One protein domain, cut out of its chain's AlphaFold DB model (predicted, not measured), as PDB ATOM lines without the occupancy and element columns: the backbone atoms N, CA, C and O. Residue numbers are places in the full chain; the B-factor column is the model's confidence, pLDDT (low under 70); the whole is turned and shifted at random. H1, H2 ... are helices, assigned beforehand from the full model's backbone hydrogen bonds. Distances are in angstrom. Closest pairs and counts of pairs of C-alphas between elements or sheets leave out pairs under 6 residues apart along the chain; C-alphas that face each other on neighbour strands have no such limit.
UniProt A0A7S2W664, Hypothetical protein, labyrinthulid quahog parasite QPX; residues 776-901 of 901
ATOM      1  N   PRO A 776       7.770 -23.810  11.699       43.78
ATOM      2  CA  PRO A 776       7.919 -25.017  10.896       43.78
ATOM      3  C   PRO A 776       6.575 -25.368  10.259       43.78
ATOM      4  O   PRO A 776       5.553 -25.402  10.953       43.78
ATOM      5  N   ILE A 777       6.591 -25.623   8.946       44.94
ATOM      6  CA  ILE A 777       5.447 -26.125   8.181       44.94
ATOM      7  C   ILE A 777       5.136 -27.520   8.727       44.94
ATOM      8  O   ILE A 777       5.619 -28.535   8.228       44.94
ATOM      9  N   LYS A 778       4.373 -27.595   9.814       42.44
ATOM     10  CA  LYS A 778       3.719 -28.842  10.178       42.44
ATOM     11  C   LYS A 778       2.586 -29.020   9.179       42.44
ATOM     12  O   LYS A 778       1.748 -28.139   9.030       42.44
ATOM     13  N   ASN A 779       2.568 -30.167   8.502       39.06
ATOM     14  CA  ASN A 779       1.571 -30.588   7.507       39.06
ATOM     15  C   ASN A 779       0.145 -30.767   8.080       39.06
ATOM     16  O   ASN A 779      -0.631 -31.591   7.598       39.06
ATOM     17  N   HIS A 780      -0.222 -30.039   9.132       45.25
ATOM     18  CA  HIS A 780      -1.558 -30.046   9.699       45.25
ATOM     19  C   HIS A 780      -2.285 -28.790   9.235       45.25
ATOM     20  O   HIS A 780      -2.263 -27.750   9.889       45.25
ATOM     21  N   HIS A 781      -2.958 -28.913   8.088       45.31
ATOM     22  CA  HIS A 781      -4.142 -28.105   7.817       45.31
ATOM     23  C   HIS A 781      -5.016 -28.152   9.086       45.31
ATOM     24  O   HIS A 781      -5.445 -29.243   9.459       45.31
ATOM     25  N   ASN A 782      -5.210 -27.004   9.752       53.97
ATOM     26  CA  ASN A 782      -5.995 -26.774  10.987       53.97
ATOM     27  C   ASN A 782      -5.239 -26.633  12.325       53.97
ATOM     28  O   ASN A 782      -5.901 -26.537  13.357       53.97
ATOM     29  N   ASP A 783      -3.903 -26.570  12.376       67.06
ATOM     30  CA  ASP A 783      -3.236 -26.258  13.654       67.06
ATOM     31  C   ASP A 783      -3.427 -24.775  14.015       67.06
ATOM     32  O   ASP A 783      -2.637 -23.950  13.599       67.06
ATOM     33  N   VAL A 784      -4.460 -24.398  14.770       78.31
ATOM     34  CA  VAL A 784      -4.731 -22.993  15.160       78.31
ATOM     35  C   VAL A 784      -3.734 -22.412  16.171       78.31
ATOM     36  O   VAL A 784      -3.744 -21.206  16.412       78.31
ATOM     37  N   ASN A 785      -2.848 -23.231  16.745       80.19
ATOM     38  CA  ASN A 785      -1.937 -22.806  17.813       80.19
ATOM     39  C   ASN A 785      -0.821 -21.865  17.352       80.19
ATOM     40  O   ASN A 785      -0.204 -21.213  18.187       80.19
ATOM     41  N   HIS A 786      -0.563 -21.771  16.043       79.19
ATOM     42  CA  HIS A 786       0.408 -20.811  15.517       79.19
ATOM     43  C   HIS A 786      -0.131 -19.371  15.522       79.19
ATOM     44  O   HIS A 786       0.661 -18.436  15.449       79.19
ATOM     45  N   LEU A 787      -1.451 -19.159  15.603       85.25
ATOM     46  CA  LEU A 787      -2.040 -17.824  15.484       85.25
ATOM     47  C   LEU A 787      -1.598 -16.873  16.613       85.25
ATOM     48  O   LEU A 787      -1.473 -17.292  17.767       85.25
ATOM     49  N   PRO A 788      -1.448 -15.565  16.323       88.31
ATOM     50  CA  PRO A 788      -1.153 -14.579  17.351       88.31
ATOM     51  C   PRO A 788      -2.195 -14.552  18.469       88.31
ATOM     52  O   PRO A 788      -3.403 -14.657  18.238       88.31
ATOM     53  N   ARG A 789      -1.729 -14.326  19.698       87.62
ATOM     54  CA  ARG A 789      -2.588 -14.313  20.886       87.62
ATOM     55  C   ARG A 789      -3.699 -13.260  20.802       87.62
ATOM     56  O   ARG A 789      -4.807 -13.545  21.246       87.62
ATOM     57  N   GLY A 790      -3.468 -12.079  20.217       87.44
ATOM     58  CA  GLY A 790      -4.526 -11.079  20.015       87.44
ATOM     59  C   GLY A 790      -5.595 -11.505  19.009       87.44
ATOM     60  O   GLY A 790      -6.772 -11.272  19.254       87.44
ATOM     61  N   VAL A 791      -5.236 -12.243  17.953       90.81
ATOM     62  CA  VAL A 791      -6.211 -12.825  17.010       90.81
ATOM     63  C   VAL A 791      -7.133 -13.805  17.738       90.81
ATOM     64  O   VAL A 791      -8.354 -13.745  17.597       90.81
ATOM     65  N   LEU A 792      -6.563 -14.670  18.581       91.69
ATOM     66  CA  LEU A 792      -7.342 -15.613  19.387       91.69
ATOM     67  C   LEU A 792      -8.243 -14.894  20.404       91.69
ATOM     68  O   LEU A 792      -9.394 -15.296  20.601       91.69
ATOM     69  N   ARG A 793      -7.761 -13.803  21.018       91.12
ATOM     70  CA  ARG A 793      -8.572 -12.948  21.901       91.12
ATOM     71  C   ARG A 793      -9.740 -12.315  21.149       91.12
ATOM     72  O   ARG A 793     -10.860 -12.404  21.643       91.12
ATOM     73  N   ALA A 794      -9.521 -11.765  19.955       92.00
ATOM     74  CA  ALA A 794     -10.573 -11.183  19.118       92.00
ATOM     75  C   ALA A 794     -11.700 -12.184  18.820       92.00
ATOM     76  O   ALA A 794     -12.875 -11.879  19.031       92.00
ATOM     77  N   LEU A 795     -11.344 -13.403  18.403       93.50
ATOM     78  CA  LEU A 795     -12.305 -14.467  18.092       93.50
ATOM     79  C   LEU A 795     -13.058 -14.942  19.341       93.50
ATOM     80  O   LEU A 795     -14.275 -15.106  19.317       93.50
ATOM     81  N   THR A 796     -12.353 -15.115  20.458       92.69
ATOM     82  CA  THR A 796     -12.975 -15.523  21.727       92.69
ATOM     83  C   THR A 796     -13.938 -14.443  22.239       92.69
ATOM     84  O   THR A 796     -15.046 -14.750  22.681       92.69
ATOM     85  N   LYS A 797     -13.551 -13.165  22.119       91.81
ATOM     86  CA  LYS A 797     -14.407 -12.005  22.401       91.81
ATOM     87  C   LYS A 797     -15.653 -12.006  21.520       91.81
ATOM     88  O   LYS A 797     -16.750 -11.811  22.037       91.81
ATOM     89  N   LEU A 798     -15.496 -12.259  20.223       94.00
ATOM     90  CA  LEU A 798     -16.607 -12.335  19.277       94.00
ATOM     91  C   LEU A 798     -17.623 -13.414  19.682       94.00
ATOM     92  O   LEU A 798     -18.821 -13.146  19.714       94.00
ATOM     93  N   ALA A 799     -17.154 -14.606  20.057       93.56
ATOM     94  CA  ALA A 799     -18.033 -15.683  20.500       93.56
ATOM     95  C   ALA A 799     -18.778 -15.348  21.803       93.56
ATOM     96  O   ALA A 799     -19.974 -15.611  21.906       93.56
ATOM     97  N   ALA A 800     -18.100 -14.725  22.774       91.88
ATOM     98  CA  ALA A 800     -18.738 -14.282  24.014       91.88
ATOM     99  C   ALA A 800     -19.838 -13.236  23.756       91.88
ATOM    100  O   ALA A 800     -20.893 -13.292  24.382       91.88
ATOM    101  N   ILE A 801     -19.616 -12.317  22.809       91.19
ATOM    102  CA  ILE A 801     -20.619 -11.330  22.388       91.19
ATOM    103  C   ILE A 801     -21.804 -12.013  21.698       91.19
ATOM    104  O   ILE A 801     -22.943 -11.647  21.970       91.19
ATOM    105  N   TYR A 802     -21.578 -13.037  20.867       94.25
ATOM    106  CA  TYR A 802     -22.681 -13.785  20.252       94.25
ATOM    107  C   TYR A 802     -23.604 -14.449  21.269       94.25
ATOM    108  O   TYR A 802     -24.822 -14.317  21.161       94.25
ATOM    109  N   ILE A 803     -23.035 -15.098  22.282       92.56
ATOM    110  CA  ILE A 803     -23.818 -15.727  23.350       92.56
ATOM    111  C   ILE A 803     -24.571 -14.664  24.161       92.56
ATOM    112  O   ILE A 803     -25.745 -14.840  24.464       92.56
ATOM    113  N   ALA A 804     -23.906 -13.554  24.496       89.94
ATOM    114  CA  ALA A 804     -24.460 -12.550  25.399       89.94
ATOM    115  C   ALA A 804     -25.501 -11.622  24.756       89.94
ATOM    116  O   ALA A 804     -26.469 -11.249  25.412       89.94
ATOM    117  N   GLU A 805     -25.287 -11.195  23.511       90.31
ATOM    118  CA  GLU A 805     -26.128 -10.184  22.854       90.31
ATOM    119  C   GLU A 805     -27.160 -10.775  21.887       90.31
ATOM    120  O   GLU A 805     -28.137 -10.098  21.562       90.31
ATOM    121  N   PHE A 806     -26.953 -12.004  21.402       89.00
ATOM    122  CA  PHE A 806     -27.800 -12.619  20.372       89.00
ATOM    123  C   PHE A 806     -28.392 -13.972  20.786       89.00
ATOM    124  O   PHE A 806     -28.969 -14.651  19.938       89.00
ATOM    125  N   ASP A 807     -28.265 -14.343  22.065       85.88
ATOM    126  CA  ASP A 807     -28.756 -15.602  22.643       85.88
ATOM    127  C   ASP A 807     -28.271 -16.858  21.887       85.88
ATOM    128  O   ASP A 807     -28.958 -17.885  21.833       85.88
ATOM    129  N   ASP A 808     -27.076 -16.797  21.289       88.69
ATOM    130  CA  ASP A 808     -26.501 -17.940  20.582       88.69
ATOM    131  C   ASP A 808     -26.247 -19.097  21.564       88.69
ATOM    132  O   ASP A 808     -25.495 -18.985  22.537       88.69
ATOM    133  N   SER A 809     -26.847 -20.256  21.283       87.50
ATOM    134  CA  SER A 809     -26.668 -21.463  22.089       87.50
ATOM    135  C   SER A 809     -25.496 -22.297  21.585       87.50
ATOM    136  O   SER A 809     -25.451 -22.687  20.422       87.50
ATOM    137  N   MET A 810     -24.605 -22.704  22.493       87.06
ATOM    138  CA  MET A 810     -23.512 -23.637  22.172       87.06
ATOM    139  C   MET A 810     -23.996 -25.047  21.790       87.06
ATOM    140  O   MET A 810     -23.213 -25.845  21.275       87.06
ATOM    141  N   ASN A 811     -25.277 -25.359  22.017       82.94
ATOM    142  CA  ASN A 811     -25.898 -26.610  21.573       82.94
ATOM    143  C   ASN A 811     -26.442 -26.523  20.138       82.94
ATOM    144  O   ASN A 811     -26.729 -27.557  19.535       82.94
ATOM    145  N   ASP A 812     -26.591 -25.313  19.596       87.44
ATOM    146  CA  ASP A 812     -27.040 -25.087  18.230       87.44
ATOM    147  C   ASP A 812     -25.834 -25.004  17.288       87.44
ATOM    148  O   ASP A 812     -25.059 -24.046  17.315       87.44
ATOM    149  N   GLN A 813     -25.695 -26.010  16.423       84.00
ATOM    150  CA  GLN A 813     -24.617 -26.085  15.432       84.00
ATOM    151  C   GLN A 813     -24.732 -25.019  14.334       84.00
ATOM    152  O   GLN A 813     -23.770 -24.761  13.613       84.00
ATOM    153  N   SER A 814     -25.902 -24.393  14.189       82.19
ATOM    154  CA  SER A 814     -26.113 -23.303  13.240       82.19
ATOM    155  C   SER A 814     -25.752 -21.925  13.809       82.19
ATOM    156  O   SER A 814     -25.653 -20.966  13.038       82.19
ATOM    157  N   SER A 815     -25.495 -21.832  15.122       89.19
ATOM    158  CA  SER A 815     -25.148 -20.577  15.791       89.19
ATOM    159  C   SER A 815     -23.781 -20.035  15.362       89.19
ATOM    160  O   SER A 815     -22.847 -20.775  15.021       89.19
ATOM    161  N   SER A 816     -23.643 -18.711  15.399       91.25
ATOM    162  CA  SER A 816     -22.395 -18.030  15.062       91.25
ATOM    163  C   SER A 816     -21.327 -18.301  16.123       91.25
ATOM    164  O   SER A 816     -20.168 -18.533  15.773       91.25
ATOM    165  N   ALA A 817     -21.708 -18.378  17.403       91.69
ATOM    166  CA  ALA A 817     -20.814 -18.796  18.486       91.69
ATOM    167  C   ALA A 817     -20.246 -20.212  18.268       91.69
ATOM    168  O   ALA A 817     -19.039 -20.426  18.429       91.69
ATOM    169  N   TRP A 818     -21.074 -21.171  17.834       91.62
ATOM    170  CA  TRP A 818     -20.617 -22.534  17.552       91.62
ATOM    171  C   TRP A 818     -19.661 -22.601  16.358       91.62
ATOM    172  O   TRP A 818     -18.676 -23.341  16.399       91.62
ATOM    173  N   ARG A 819     -19.875 -21.786  15.314       92.12
ATOM    174  CA  ARG A 819     -18.914 -21.665  14.202       92.12
ATOM    175  C   ARG A 819     -17.544 -21.188  14.684       92.12
ATOM    176  O   ARG A 819     -16.538 -21.771  14.289       92.12
ATOM    177  N   ILE A 820     -17.491 -20.187  15.566       92.88
ATOM    178  CA  ILE A 820     -16.219 -19.736  16.154       92.88
ATOM    179  C   ILE A 820     -15.576 -20.844  16.998       92.88
ATOM    180  O   ILE A 820     -14.370 -21.066  16.900       92.88
ATOM    181  N   TYR A 821     -16.364 -21.594  17.773       92.31
ATOM    182  CA  TYR A 821     -15.863 -22.766  18.493       92.31
ATOM    183  C   TYR A 821     -15.241 -23.805  17.553       92.31
ATOM    184  O   TYR A 821     -14.149 -24.289  17.832       92.31
ATOM    185  N   GLN A 822     -15.876 -24.116  16.418       90.12
ATOM    186  CA  GLN A 822     -15.314 -25.063  15.448       90.12
ATOM    187  C   GLN A 822     -13.976 -24.604  14.872       90.12
ATOM    188  O   GLN A 822     -13.103 -25.441  14.656       90.12
ATOM    189  N   LEU A 823     -13.804 -23.297  14.659       87.88
ATOM    190  CA  LEU A 823     -12.533 -22.732  14.205       87.88
ATOM    191  C   LEU A 823     -11.429 -22.890  15.254       87.88
ATOM    192  O   LEU A 823     -10.276 -23.083  14.895       87.88
ATOM    193  N   LEU A 824     -11.778 -22.832  16.541       89.94
ATOM    194  CA  LEU A 824     -10.821 -22.868  17.647       89.94
ATOM    195  C   LEU A 824     -10.705 -24.238  18.333       89.94
ATOM    196  O   LEU A 824      -9.922 -24.371  19.266       89.94
ATOM    197  N   LYS A 825     -11.461 -25.258  17.913       88.19
ATOM    198  CA  LYS A 825     -11.633 -26.533  18.642       88.19
ATOM    199  C   LYS A 825     -10.324 -27.261  18.986       88.19
ATOM    200  O   LYS A 825     -10.264 -27.968  19.993       88.19
ATOM    201  N   ASP A 826      -9.302 -27.089  18.148       85.12
ATOM    202  CA  ASP A 826      -8.000 -27.751  18.256       85.12
ATOM    203  C   ASP A 826      -6.966 -26.904  19.029       85.12
ATOM    204  O   ASP A 826      -5.801 -27.285  19.126       85.12
ATOM    205  N   LEU A 827      -7.390 -25.778  19.615       86.75
ATOM    206  CA  LEU A 827      -6.537 -24.895  20.405       86.75
ATOM    207  C   LEU A 827      -6.080 -25.561  21.714       86.75
ATOM    208  O   LEU A 827      -6.857 -26.198  22.434       86.75
ATOM    209  N   ASP A 828      -4.804 -25.379  22.040       86.12
ATOM    210  CA  ASP A 828      -4.171 -25.944  23.222       86.12
ATOM    211  C   ASP A 828      -4.673 -25.303  24.521       86.12
ATOM    212  O   ASP A 828      -4.980 -24.110  24.611       86.12
ATOM    213  N   ASN A 829      -4.656 -26.100  25.593       84.06
ATOM    214  CA  ASN A 829      -5.033 -25.646  26.931       84.06
ATOM    215  C   ASN A 829      -4.181 -24.478  27.440       84.06
ATOM    216  O   ASN A 829      -4.680 -23.661  28.211       84.06
ATOM    217  N   SER A 830      -2.912 -24.384  27.037       83.06
ATOM    218  CA  SER A 830      -2.029 -23.268  27.398       83.06
ATOM    219  C   SER A 830      -2.542 -21.939  26.834       83.06
ATOM    220  O   SER A 830      -2.644 -20.961  27.575       83.06
ATOM    221  N   HIS A 831      -2.935 -21.918  25.558       85.75
ATOM    222  CA  HIS A 831      -3.506 -20.749  24.892       85.75
ATOM    223  C   HIS A 831      -4.863 -20.368  25.489       85.75
ATOM    224  O   HIS A 831      -5.060 -19.208  25.846       85.75
ATOM    225  N   LEU A 832      -5.761 -21.341  25.691       86.56
ATOM    226  CA  LEU A 832      -7.058 -21.108  26.341       86.56
ATOM    227  C   LEU A 832      -6.889 -20.514  27.751       86.56
ATOM    228  O   LEU A 832      -7.579 -19.559  28.114       86.56
ATOM    229  N   ARG A 833      -5.930 -21.033  28.536       84.75
ATOM    230  CA  ARG A 833      -5.598 -20.517  29.877       84.75
ATOM    231  C   ARG A 833      -5.090 -19.083  29.805       84.75
ATOM    232  O   ARG A 833      -5.538 -18.245  30.583       84.75
ATOM    233  N   GLY A 834      -4.193 -18.798  28.861       84.69
ATOM    234  CA  GLY A 834      -3.674 -17.455  28.627       84.69
ATOM    235  C   GLY A 834      -4.780 -16.451  28.303       84.69
ATOM    236  O   GLY A 834      -4.871 -15.416  28.956       84.69
ATOM    237  N   ILE A 835      -5.666 -16.787  27.363       87.38
ATOM    238  CA  ILE A 835      -6.783 -15.928  26.943       87.38
ATOM    239  C   ILE A 835      -7.741 -15.651  28.109       87.38
ATOM    240  O   ILE A 835      -8.144 -14.507  28.325       87.38
ATOM    241  N   TRP A 836      -8.086 -16.680  28.891       86.50
ATOM    242  CA  TRP A 836      -8.931 -16.519  30.078       86.50
ATOM    243  C   TRP A 836      -8.309 -15.572  31.108       86.50
ATOM    244  O   TRP A 836      -8.985 -14.678  31.620       86.50
ATOM    245  N   LEU A 837      -7.014 -15.743  31.393       83.50
ATOM    246  CA  LEU A 837      -6.291 -14.872  32.316       83.50
ATOM    247  C   LEU A 837      -6.231 -13.432  31.798       83.50
ATOM    248  O   LEU A 837      -6.459 -12.517  32.585       83.50
ATOM    249  N   ASP A 838      -6.017 -13.221  30.498       84.19
ATOM    250  CA  ASP A 838      -5.983 -11.879  29.904       84.19
ATOM    251  C   ASP A 838      -7.309 -11.140  30.123       84.19
ATOM    252  O   ASP A 838      -7.322 -10.026  30.645       84.19
ATOM    253  N   PHE A 839      -8.441 -11.774  29.797       84.81
ATOM    254  CA  PHE A 839      -9.765 -11.167  29.988       84.81
ATOM    255  C   PHE A 839     -10.141 -10.965  31.457       84.81
ATOM    256  O   PHE A 839     -10.866 -10.018  31.773       84.81
ATOM    257  N   ARG A 840      -9.652 -11.827  32.356       79.38
ATOM    258  CA  ARG A 840      -9.868 -11.693  33.802       79.38
ATOM    259  C   ARG A 840      -9.048 -10.550  34.403       79.38
ATOM    260  O   ARG A 840      -9.549  -9.857  35.284       79.38
ATOM    261  N   MET A 841      -7.805 -10.381  33.957       74.75
ATOM    262  CA  MET A 841      -6.885  -9.350  34.449       74.75
ATOM    263  C   MET A 841      -7.210  -7.964  33.892       74.75
ATOM    264  O   MET A 841      -6.942  -6.963  34.553       74.75
ATOM    265  N   MET A 842      -7.800  -7.888  32.697       73.00
ATOM    266  CA  MET A 842      -8.294  -6.628  32.151       73.00
ATOM    267  C   MET A 842      -9.463  -6.099  32.996       73.00
ATOM    268  O   MET A 842     -10.443  -6.807  33.229       73.00
ATOM    269  N   GLY A 843      -9.361  -4.844  33.451       63.09
ATOM    270  CA  GLY A 843     -10.423  -4.120  34.160       63.09
ATOM    271  C   GLY A 843     -11.638  -3.810  33.273       63.09
ATOM    272  O   GLY A 843     -11.787  -4.371  32.184       63.09
ATOM    273  N   ASP A 844     -12.546  -2.956  33.752       56.84
ATOM    274  CA  ASP A 844     -13.618  -2.397  32.912       56.84
ATOM    275  C   ASP A 844     -13.021  -1.623  31.710       56.84
ATOM    276  O   ASP A 844     -11.845  -1.276  31.732       56.84
ATOM    277  N   GLN A 845     -13.821  -1.402  30.656       55.50
ATOM    278  CA  GLN A 845     -13.457  -0.865  29.320       55.50
ATOM    279  C   GLN A 845     -12.584   0.412  29.271       55.50
ATOM    280  O   GLN A 845     -12.141   0.776  28.178       55.50
ATOM    281  N   ASP A 846     -12.325   1.067  30.403       50.56
ATOM    282  CA  ASP A 846     -11.512   2.274  30.506       50.56
ATOM    283  C   ASP A 846     -10.045   1.952  30.188       50.56
ATOM    284  O   ASP A 846      -9.285   1.392  30.984       50.56
ATOM    285  N   PHE A 847      -9.654   2.293  28.964       58.91
ATOM    286  CA  PHE A 847      -8.274   2.258  28.514       58.91
ATOM    287  C   PHE A 847      -7.538   3.468  29.102       58.91
ATOM    288  O   PHE A 847      -8.002   4.598  28.976       58.91
ATOM    289  N   TRP A 848      -6.407   3.242  29.776       62.53
ATOM    290  CA  TRP A 848      -5.634   4.318  30.418       62.53
ATOM    291  C   TRP A 848      -4.871   5.189  29.408       62.53
ATOM    292  O   TRP A 848      -4.452   6.298  29.740       62.53
ATOM    293  N   GLU A 849      -4.687   4.696  28.185       62.16
ATOM    294  CA  GLU A 849      -4.062   5.423  27.088       62.16
ATOM    295  C   GLU A 849      -5.136   6.120  26.234       62.16
ATOM    296  O   GLU A 849      -6.191   5.569  25.924       62.16
ATOM    297  N   VAL A 850      -4.868   7.368  25.849       63.62
ATOM    298  CA  VAL A 850      -5.764   8.146  24.988       63.62
ATOM    299  C   VAL A 850      -5.465   7.792  23.533       63.62
ATOM    300  O   VAL A 850      -4.507   8.301  22.952       63.62
ATOM    301  N   THR A 851      -6.287   6.925  22.946       70.00
ATOM    302  CA  THR A 851      -6.224   6.565  21.520       70.00
ATOM    303  C   THR A 851      -7.392   7.158  20.746       70.00
ATOM    304  O   THR A 851      -8.436   7.480  21.316       70.00
ATOM    305  N   ASP A 852      -7.251   7.249  19.422       68.12
ATOM    306  CA  ASP A 852      -8.325   7.718  18.537       68.12
ATOM    307  C   ASP A 852      -9.565   6.802  18.568       68.12
ATOM    308  O   ASP A 852     -10.670   7.241  18.244       68.12
ATOM    309  N   ARG A 853      -9.405   5.547  19.018       72.06
ATOM    310  CA  ARG A 853     -10.497   4.590  19.267       72.06
ATOM    311  C   ARG A 853     -11.260   4.862  20.563       72.06
ATOM    312  O   ARG A 853     -12.390   4.396  20.701       72.06
ATOM    313  N   GLY A 854     -10.641   5.555  21.524       65.88
ATOM    314  CA  GLY A 854     -11.228   5.909  22.822       65.88
ATOM    315  C   GLY A 854     -11.647   4.727  23.704       65.88
ATOM    316  O   GLY A 854     -12.261   4.940  24.743       65.88
ATOM    317  N   THR A 855     -11.352   3.492  23.293       68.06
ATOM    318  CA  THR A 855     -11.771   2.254  23.952       68.06
ATOM    319  C   THR A 855     -10.683   1.201  23.806       68.06
ATOM    320  O   THR A 855      -9.963   1.158  22.805       68.06
ATOM    321  N   ASN A 856     -10.561   0.332  24.810       75.06
ATOM    322  CA  ASN A 856      -9.667  -0.809  24.714       75.06
ATOM    323  C   ASN A 856     -10.246  -1.815  23.706       75.06
ATOM    324  O   ASN A 856     -11.331  -2.363  23.922       75.06
ATOM    325  N   VAL A 857      -9.504  -2.096  22.634       74.75
ATOM    326  CA  VAL A 857      -9.883  -3.059  21.586       74.75
ATOM    327  C   VAL A 857     -10.099  -4.468  22.163       74.75
ATOM    328  O   VAL A 857     -11.026  -5.180  21.759       74.75
ATOM    329  N   ASP A 858      -9.330  -4.827  23.191       74.12
ATOM    330  CA  ASP A 858      -9.457  -6.074  23.952       74.12
ATOM    331  C   ASP A 858     -10.486  -5.992  25.092       74.12
ATOM    332  O   ASP A 858     -10.814  -6.995  25.727       74.12
ATOM    333  N   GLY A 859     -11.029  -4.804  25.361       76.06
ATOM    334  CA  GLY A 859     -11.979  -4.566  26.437       76.06
ATOM    335  C   GLY A 859     -13.246  -5.402  26.272       76.06
ATOM    336  O   GLY A 859     -13.825  -5.485  25.184       76.06
ATOM    337  N   LEU A 860     -13.697  -6.009  27.368       78.00
ATOM    338  CA  LEU A 860     -14.935  -6.779  27.434       78.00
ATOM    339  C   LEU A 860     -15.775  -6.249  28.600       78.00
ATOM    340  O   LEU A 860     -15.248  -6.050  29.697       78.00
ATOM    341  N   SER A 861     -17.068  -6.008  28.381       78.38
ATOM    342  CA  SER A 861     -17.960  -5.550  29.450       78.38
ATOM    343  C   SER A 861     -18.110  -6.632  30.526       78.38
ATOM    344  O   SER A 861     -18.002  -7.829  30.247       78.38
ATOM    345  N   SER A 862     -18.412  -6.232  31.762       78.50
ATOM    346  CA  SER A 862     -18.699  -7.177  32.852       78.50
ATOM    347  C   SER A 862     -19.860  -8.136  32.524       78.50
ATOM    348  O   SER A 862     -19.898  -9.254  33.037       78.50
ATOM    349  N   PHE A 863     -20.780  -7.725  31.646       81.31
ATOM    350  CA  PHE A 863     -21.849  -8.565  31.108       81.31
ATOM    351  C   PHE A 863     -21.293  -9.646  30.164       81.31
ATOM    352  O   PHE A 863     -21.463 -10.832  30.433       81.31
ATOM    353  N   HIS A 864     -20.516  -9.264  29.145       84.38
ATOM    354  CA  HIS A 864     -19.908 -10.205  28.194       84.38
ATOM    355  C   HIS A 864     -18.892 -11.152  28.854       84.38
ATOM    356  O   HIS A 864     -18.739 -12.300  28.437       84.38
ATOM    357  N   LYS A 865     -18.211 -10.711  29.925       82.00
ATOM    358  CA  LYS A 865     -17.232 -11.539  30.658       82.00
ATOM    359  C   LYS A 865     -17.879 -12.755  31.318       82.00
ATOM    360  O   LYS A 865     -17.205 -13.766  31.499       82.00
ATOM    361  N   LYS A 866     -19.167 -12.684  31.671       83.44
ATOM    362  CA  LYS A 866     -19.897 -13.833  32.229       83.44
ATOM    363  C   LYS A 866     -20.057 -14.935  31.185       83.44
ATOM    364  O   LYS A 866     -19.746 -16.090  31.477       83.44
ATOM    365  N   GLU A 867     -20.416 -14.560  29.962       87.25
ATOM    366  CA  GLU A 867     -20.631 -15.510  28.866       87.25
ATOM    367  C   GLU A 867     -19.340 -16.053  28.249       87.25
ATOM    368  O   GLU A 867     -19.334 -17.140  27.672       87.25
ATOM    369  N   LEU A 868     -18.204 -15.391  28.480       86.62
ATOM    370  CA  LEU A 868     -16.891 -15.962  28.179       86.62
ATOM    371  C   LEU A 868     -16.692 -17.326  28.867       86.62
ATOM    372  O   LEU A 868     -16.130 -18.250  28.276       86.62
ATOM    373  N   ARG A 869     -17.190 -17.479  30.104       85.44
ATOM    374  CA  ARG A 869     -17.136 -18.754  30.833       85.44
ATOM    375  C   ARG A 869     -17.982 -19.821  30.138       85.44
ATOM    376  O   ARG A 869     -17.551 -20.969  30.055       85.44
ATOM    377  N   THR A 870     -19.161 -19.447  29.644       86.94
ATOM    378  CA  THR A 870     -20.073 -20.329  28.899       86.94
ATOM    379  C   THR A 870     -19.405 -20.856  27.631       86.94
ATOM    380  O   THR A 870     -19.401 -22.065  27.402       86.94
ATOM    381  N   PHE A 871     -18.753 -19.979  26.863       89.62
ATOM    382  CA  PHE A 871     -18.017 -20.362  25.658       89.62
ATOM    383  C   PHE A 871     -16.849 -21.313  25.959       89.62
ATOM    384  O   PHE A 871     -16.743 -22.387  25.369       89.62
ATOM    385  N   LEU A 872     -15.987 -20.956  26.916       88.38
ATOM    386  CA  LEU A 872     -14.785 -21.733  27.234       88.38
ATOM    387  C   LEU A 872     -15.097 -23.111  27.846       88.38
ATOM    388  O   LEU A 872     -14.341 -24.054  27.628       88.38
ATOM    389  N   LYS A 873     -16.233 -23.275  28.541       86.94
ATOM    390  CA  LYS A 873     -16.706 -24.591  29.024       86.94
ATOM    391  C   LYS A 873     -16.985 -25.592  27.903       86.94
ATOM    392  O   LYS A 873     -16.974 -26.792  28.160       86.94
ATOM    393  N   ALA A 874     -17.248 -25.133  26.678       86.06
ATOM    394  CA  ALA A 874     -17.478 -26.034  25.552       86.06
ATOM    395  C   ALA A 874     -16.212 -26.812  25.146       86.06
ATOM    396  O   ALA A 874     -16.304 -27.885  24.547       86.06
ATOM    397  N   PHE A 875     -15.024 -26.320  25.513       86.19
ATOM    398  CA  PHE A 875     -13.763 -27.009  25.277       86.19
ATOM    399  C   PHE A 875     -13.564 -28.090  26.339       86.19
ATOM    400  O   PHE A 875     -13.189 -27.802  27.471       86.19
ATOM    401  N   LYS A 876     -13.751 -29.363  25.964       76.38
ATOM    402  CA  LYS A 876     -13.619 -30.522  26.878       76.38
ATOM    403  C   LYS A 876     -12.303 -30.570  27.662       76.38
ATOM    404  O   LYS A 876     -12.241 -31.205  28.706       76.38
ATOM    405  N   LYS A 877     -11.246 -29.957  27.129       74.62
ATOM    406  CA  LYS A 877      -9.905 -29.946  27.719       74.62
ATOM    407  C   LYS A 877      -9.735 -28.857  28.797       74.62
ATOM    408  O   LYS A 877      -8.749 -28.903  29.530       74.62
ATOM    409  N   PHE A 878     -10.657 -27.898  28.905       76.88
ATOM    410  CA  PHE A 878     -10.504 -26.703  29.731       76.88
ATOM    411  C   PHE A 878     -11.202 -26.843  31.093       76.88
ATOM    412  O   PHE A 878     -12.426 -26.750  31.187       76.88
ATOM    413  N   ASP A 879     -10.417 -27.035  32.157       75.88
ATOM    414  CA  ASP A 879     -10.914 -27.063  33.539       75.88
ATOM    415  C   ASP A 879     -10.693 -25.713  34.243       75.88
ATOM    416  O   ASP A 879      -9.571 -25.209  34.327       75.88
ATOM    417  N   PHE A 880     -11.777 -25.132  34.763       76.12
ATOM    418  CA  PHE A 880     -11.748 -23.878  35.518       76.12
ATOM    419  C   PHE A 880     -11.213 -24.057  36.944       76.12
ATOM    420  O   PHE A 880     -10.598 -23.127  37.466       76.12
ATOM    421  N   ALA A 881     -11.428 -25.221  37.566       67.38
ATOM    422  CA  ALA A 881     -11.070 -25.462  38.967       67.38
ATOM    423  C   ALA A 881      -9.545 -25.450  39.175       67.38
ATOM    424  O   ALA A 881      -9.037 -24.836  40.117       67.38
ATOM    425  N   ASP A 882      -8.809 -26.036  38.231       65.94
ATOM    426  CA  ASP A 882      -7.343 -26.043  38.200       65.94
ATOM    427  C   ASP A 882      -6.733 -24.639  38.106       65.94
ATOM    428  O   ASP A 882      -5.667 -24.374  38.662       65.94
ATOM    429  N   ILE A 883      -7.389 -23.725  37.386       64.44
ATOM    430  CA  ILE A 883      -6.877 -22.373  37.122       64.44
ATOM    431  C   ILE A 883      -7.226 -21.442  38.282       64.44
ATOM    432  O   ILE A 883      -6.391 -20.649  38.719       64.44
ATOM    433  N   GLU A 884      -8.454 -21.518  38.800       64.31
ATOM    434  CA  GLU A 884      -8.907 -20.690  39.922       64.31
ATOM    435  C   GLU A 884      -8.038 -20.932  41.169       64.31
ATOM    436  O   GLU A 884      -7.568 -19.969  41.778       64.31
ATOM    437  N   THR A 885      -7.683 -22.189  41.448       59.31
ATOM    438  CA  THR A 885      -6.804 -22.570  42.566       59.31
ATOM    439  C   THR A 885      -5.358 -22.085  42.405       59.31
ATOM    440  O   THR A 885      -4.790 -21.559  43.368       59.31
ATOM    441  N   THR A 886      -4.759 -22.182  41.208       57.00
ATOM    442  CA  THR A 886      -3.394 -21.668  40.936       57.00
ATOM    443  C   THR A 886      -3.322 -20.142  40.935       57.00
ATOM    444  O   THR A 886      -2.331 -19.565  41.383       57.00
ATOM    445  N   THR A 887      -4.368 -19.459  40.464       56.50
ATOM    446  CA  THR A 887      -4.382 -17.987  40.414       56.50
ATOM    447  C   THR A 887      -4.565 -17.387  41.810       56.50
ATOM    448  O   THR A 887      -3.898 -16.410  42.147       56.50
ATOM    449  N   GLU A 888      -5.416 -17.982  42.652       57.09
ATOM    450  CA  GLU A 888      -5.601 -17.552  44.044       57.09
ATOM    451  C   GLU A 888      -4.359 -17.800  44.905       57.09
ATOM    452  O   GLU A 888      -3.990 -16.950  45.717       57.09
ATOM    453  N   THR A 889      -3.662 -18.924  44.704       53.72
ATOM    454  CA  THR A 889      -2.370 -19.175  45.367       53.72
ATOM    455  C   THR A 889      -1.287 -18.212  44.883       53.72
ATOM    456  O   THR A 889      -0.568 -17.658  45.716       53.72
ATOM    457  N   ALA A 890      -1.206 -17.922  43.580       54.28
ATOM    458  CA  ALA A 890      -0.264 -16.944  43.031       54.28
ATOM    459  C   ALA A 890      -0.547 -15.505  43.506       54.28
ATOM    460  O   ALA A 890       0.384 -14.784  43.866       54.28
ATOM    461  N   GLN A 891      -1.817 -15.089  43.581       56.62
ATOM    462  CA  GLN A 891      -2.211 -13.780  44.117       56.62
ATOM    463  C   GLN A 891      -1.974 -13.677  45.629       56.62
ATOM    464  O   GLN A 891      -1.511 -12.637  46.099       56.62
ATOM    465  N   ARG A 892      -2.204 -14.754  46.395       52.66
ATOM    466  CA  ARG A 892      -1.832 -14.826  47.820       52.66
ATOM    467  C   ARG A 892      -0.318 -14.714  48.020       52.66
ATOM    468  O   ARG A 892       0.114 -13.947  48.874       52.66
ATOM    469  N   LEU A 893       0.488 -15.406  47.212       50.72
ATOM    470  CA  LEU A 893       1.957 -15.334  47.246       50.72
ATOM    471  C   LEU A 893       2.495 -13.952  46.831       50.72
ATOM    472  O   LEU A 893       3.423 -13.439  47.455       50.72
ATOM    473  N   ALA A 894       1.898 -13.316  45.820       50.09
ATOM    474  CA  ALA A 894       2.256 -11.960  45.403       50.09
ATOM    475  C   ALA A 894       1.850 -10.904  46.448       50.09
ATOM    476  O   ALA A 894       2.620  -9.987  46.728       50.09
ATOM    477  N   GLY A 895       0.679 -11.057  47.078       47.69
ATOM    478  CA  GLY A 895       0.235 -10.215  48.193       47.69
ATOM    479  C   GLY A 895       1.087 -10.379  49.456       47.69
ATOM    480  O   GLY A 895       1.295  -9.408  50.180       47.69
ATOM    481  N   LEU A 896       1.637 -11.575  49.691       46.72
ATOM    482  CA  LEU A 896       2.616 -11.839  50.751       46.72
ATOM    483  C   LEU A 896       3.971 -11.175  50.461       46.72
ATOM    484  O   LEU A 896       4.524 -10.545  51.360       46.72
ATOM    485  N   LYS A 897       4.465 -11.222  49.213       42.38
ATOM    486  CA  LYS A 897       5.682 -10.495  48.793       42.38
ATOM    487  C   LYS A 897       5.541  -8.976  48.927       42.38
ATOM    488  O   LYS A 897       6.452  -8.325  49.411       42.38
ATOM    489  N   LYS A 898       4.376  -8.419  48.587       43.78
ATOM    490  CA  LYS A 898       4.087  -6.976  48.708       43.78
ATOM    491  C   LYS A 898       3.902  -6.480  50.150       43.78
ATOM    492  O   LYS A 898       3.835  -5.279  50.362       43.78
ATOM    493  N   LYS A 899       3.750  -7.393  51.117       46.00
ATOM    494  CA  LYS A 899       3.736  -7.105  52.563       46.00
ATOM    495  C   LYS A 899       5.103  -7.309  53.227       46.00
ATOM    496  O   LYS A 899       5.245  -6.967  54.395       46.00
ATOM    497  N   THR A 900       6.062  -7.914  52.524       40.75
ATOM    498  CA  THR A 900       7.424  -8.188  53.021       40.75
ATOM    499  C   THR A 900       8.495  -7.274  52.414       40.75
ATOM    500  O   THR A 900       9.606  -7.245  52.933       40.75
ATOM    501  N   THR A 901       8.159  -6.509  51.373       34.28
ATOM    502  CA  THR A 901       8.847  -5.276  50.939       34.28
ATOM    503  C   THR A 901       8.074  -4.067  51.422       34.28
ATOM    504  O   THR A 901       8.717  -3.100  51.875       34.28
TER     505      THR A 901
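This is residues 776 to 901 of the 901 residues of the protein "Hypothetical protein" of labyrinthulid quahog parasite QPX (UniProt A0A7S2W664). The helix H1 makes the core of a small helical body: H2 folds back beside it as a helical hairpin, while H3, near the first end of H1, and H4, over its later half, cross it steeply and run opposite ways to each other. H5 leads away from this body, and residues 888 to 901, of which 888 to 897 belong to H5, stick out as an arm. The printed part has 126 residues with five named helices, in the order H1, H2, H3, H4, H5, and no named strand; the class is all helix. It is only just compact, close to loose, with a radius of gyration of the C-alphas of 16.5 A, and spans 53 by 35 by 31 A.

H1, residues 789 to 806, measures 25.3 A from first to last C-alpha and begins with C-alpha 789 at (-2.588, -14.313, 20.886). H5, residues 880 to 897, also has 18 residues; it measures 25.7 A and ends with C-alpha 897 at (5.682, -10.495, 48.793). H2 is residues 816 to 824, 12.8 A long. H3, residues 829 to 841, measures 18.0 A. H4, residues 862 to 873, measures 17.9 A and begins with C-alpha 862 at (-18.699, -7.177, 32.852).

H1 is the hub, touching three helices. With residues 795 to 803 alone it touches H2, at a shallow tilt of 24 degrees, opposite ways; the closest C-alphas, of Ala 799 and Ala 817, are 4.6 A apart. With residues 796 to 804 alone H1 touches H4, about perpendicular at 75 degrees; the closest C-alphas, of Ala 800 and Leu 868, are 4.9 A apart. Residues 789 to 793 of H1 touch residues 831 to 835 of H3 at 68 degrees, a steep tilt only just short of about perpendicular; the closest C-alphas, of Arg 793 and Ile 835, are 6.1 A apart. H3 and H4 are close but not clearly touching, with C-alphas 839 and 865 the closest at 7.5 A, at a shallow tilt of 13 degrees, opposite ways. H5 touches no helix but is near H3, where the closest C-alphas, of Arg 833 and Ile 883, are 7.6 A apart. H1 and H5 are apart. Each O i to N i+4 pair is within hydrogen-bond range in H1, H2, H3 and H5, and 4 of 8 are in H4.

The two C-alphas farthest apart, of Ser 814 and Thr 901, are 54.5 A apart. The printed part has no cut and ends at the chain's last residue. The link from H3 to H4, residues 842 to 861, is long, and that from H2 to H3 is tight. Mean pLDDT of the printed part is 75.4; 40 residues are under 70, among them 776 to 783, 843 to 850 and 881 to 901.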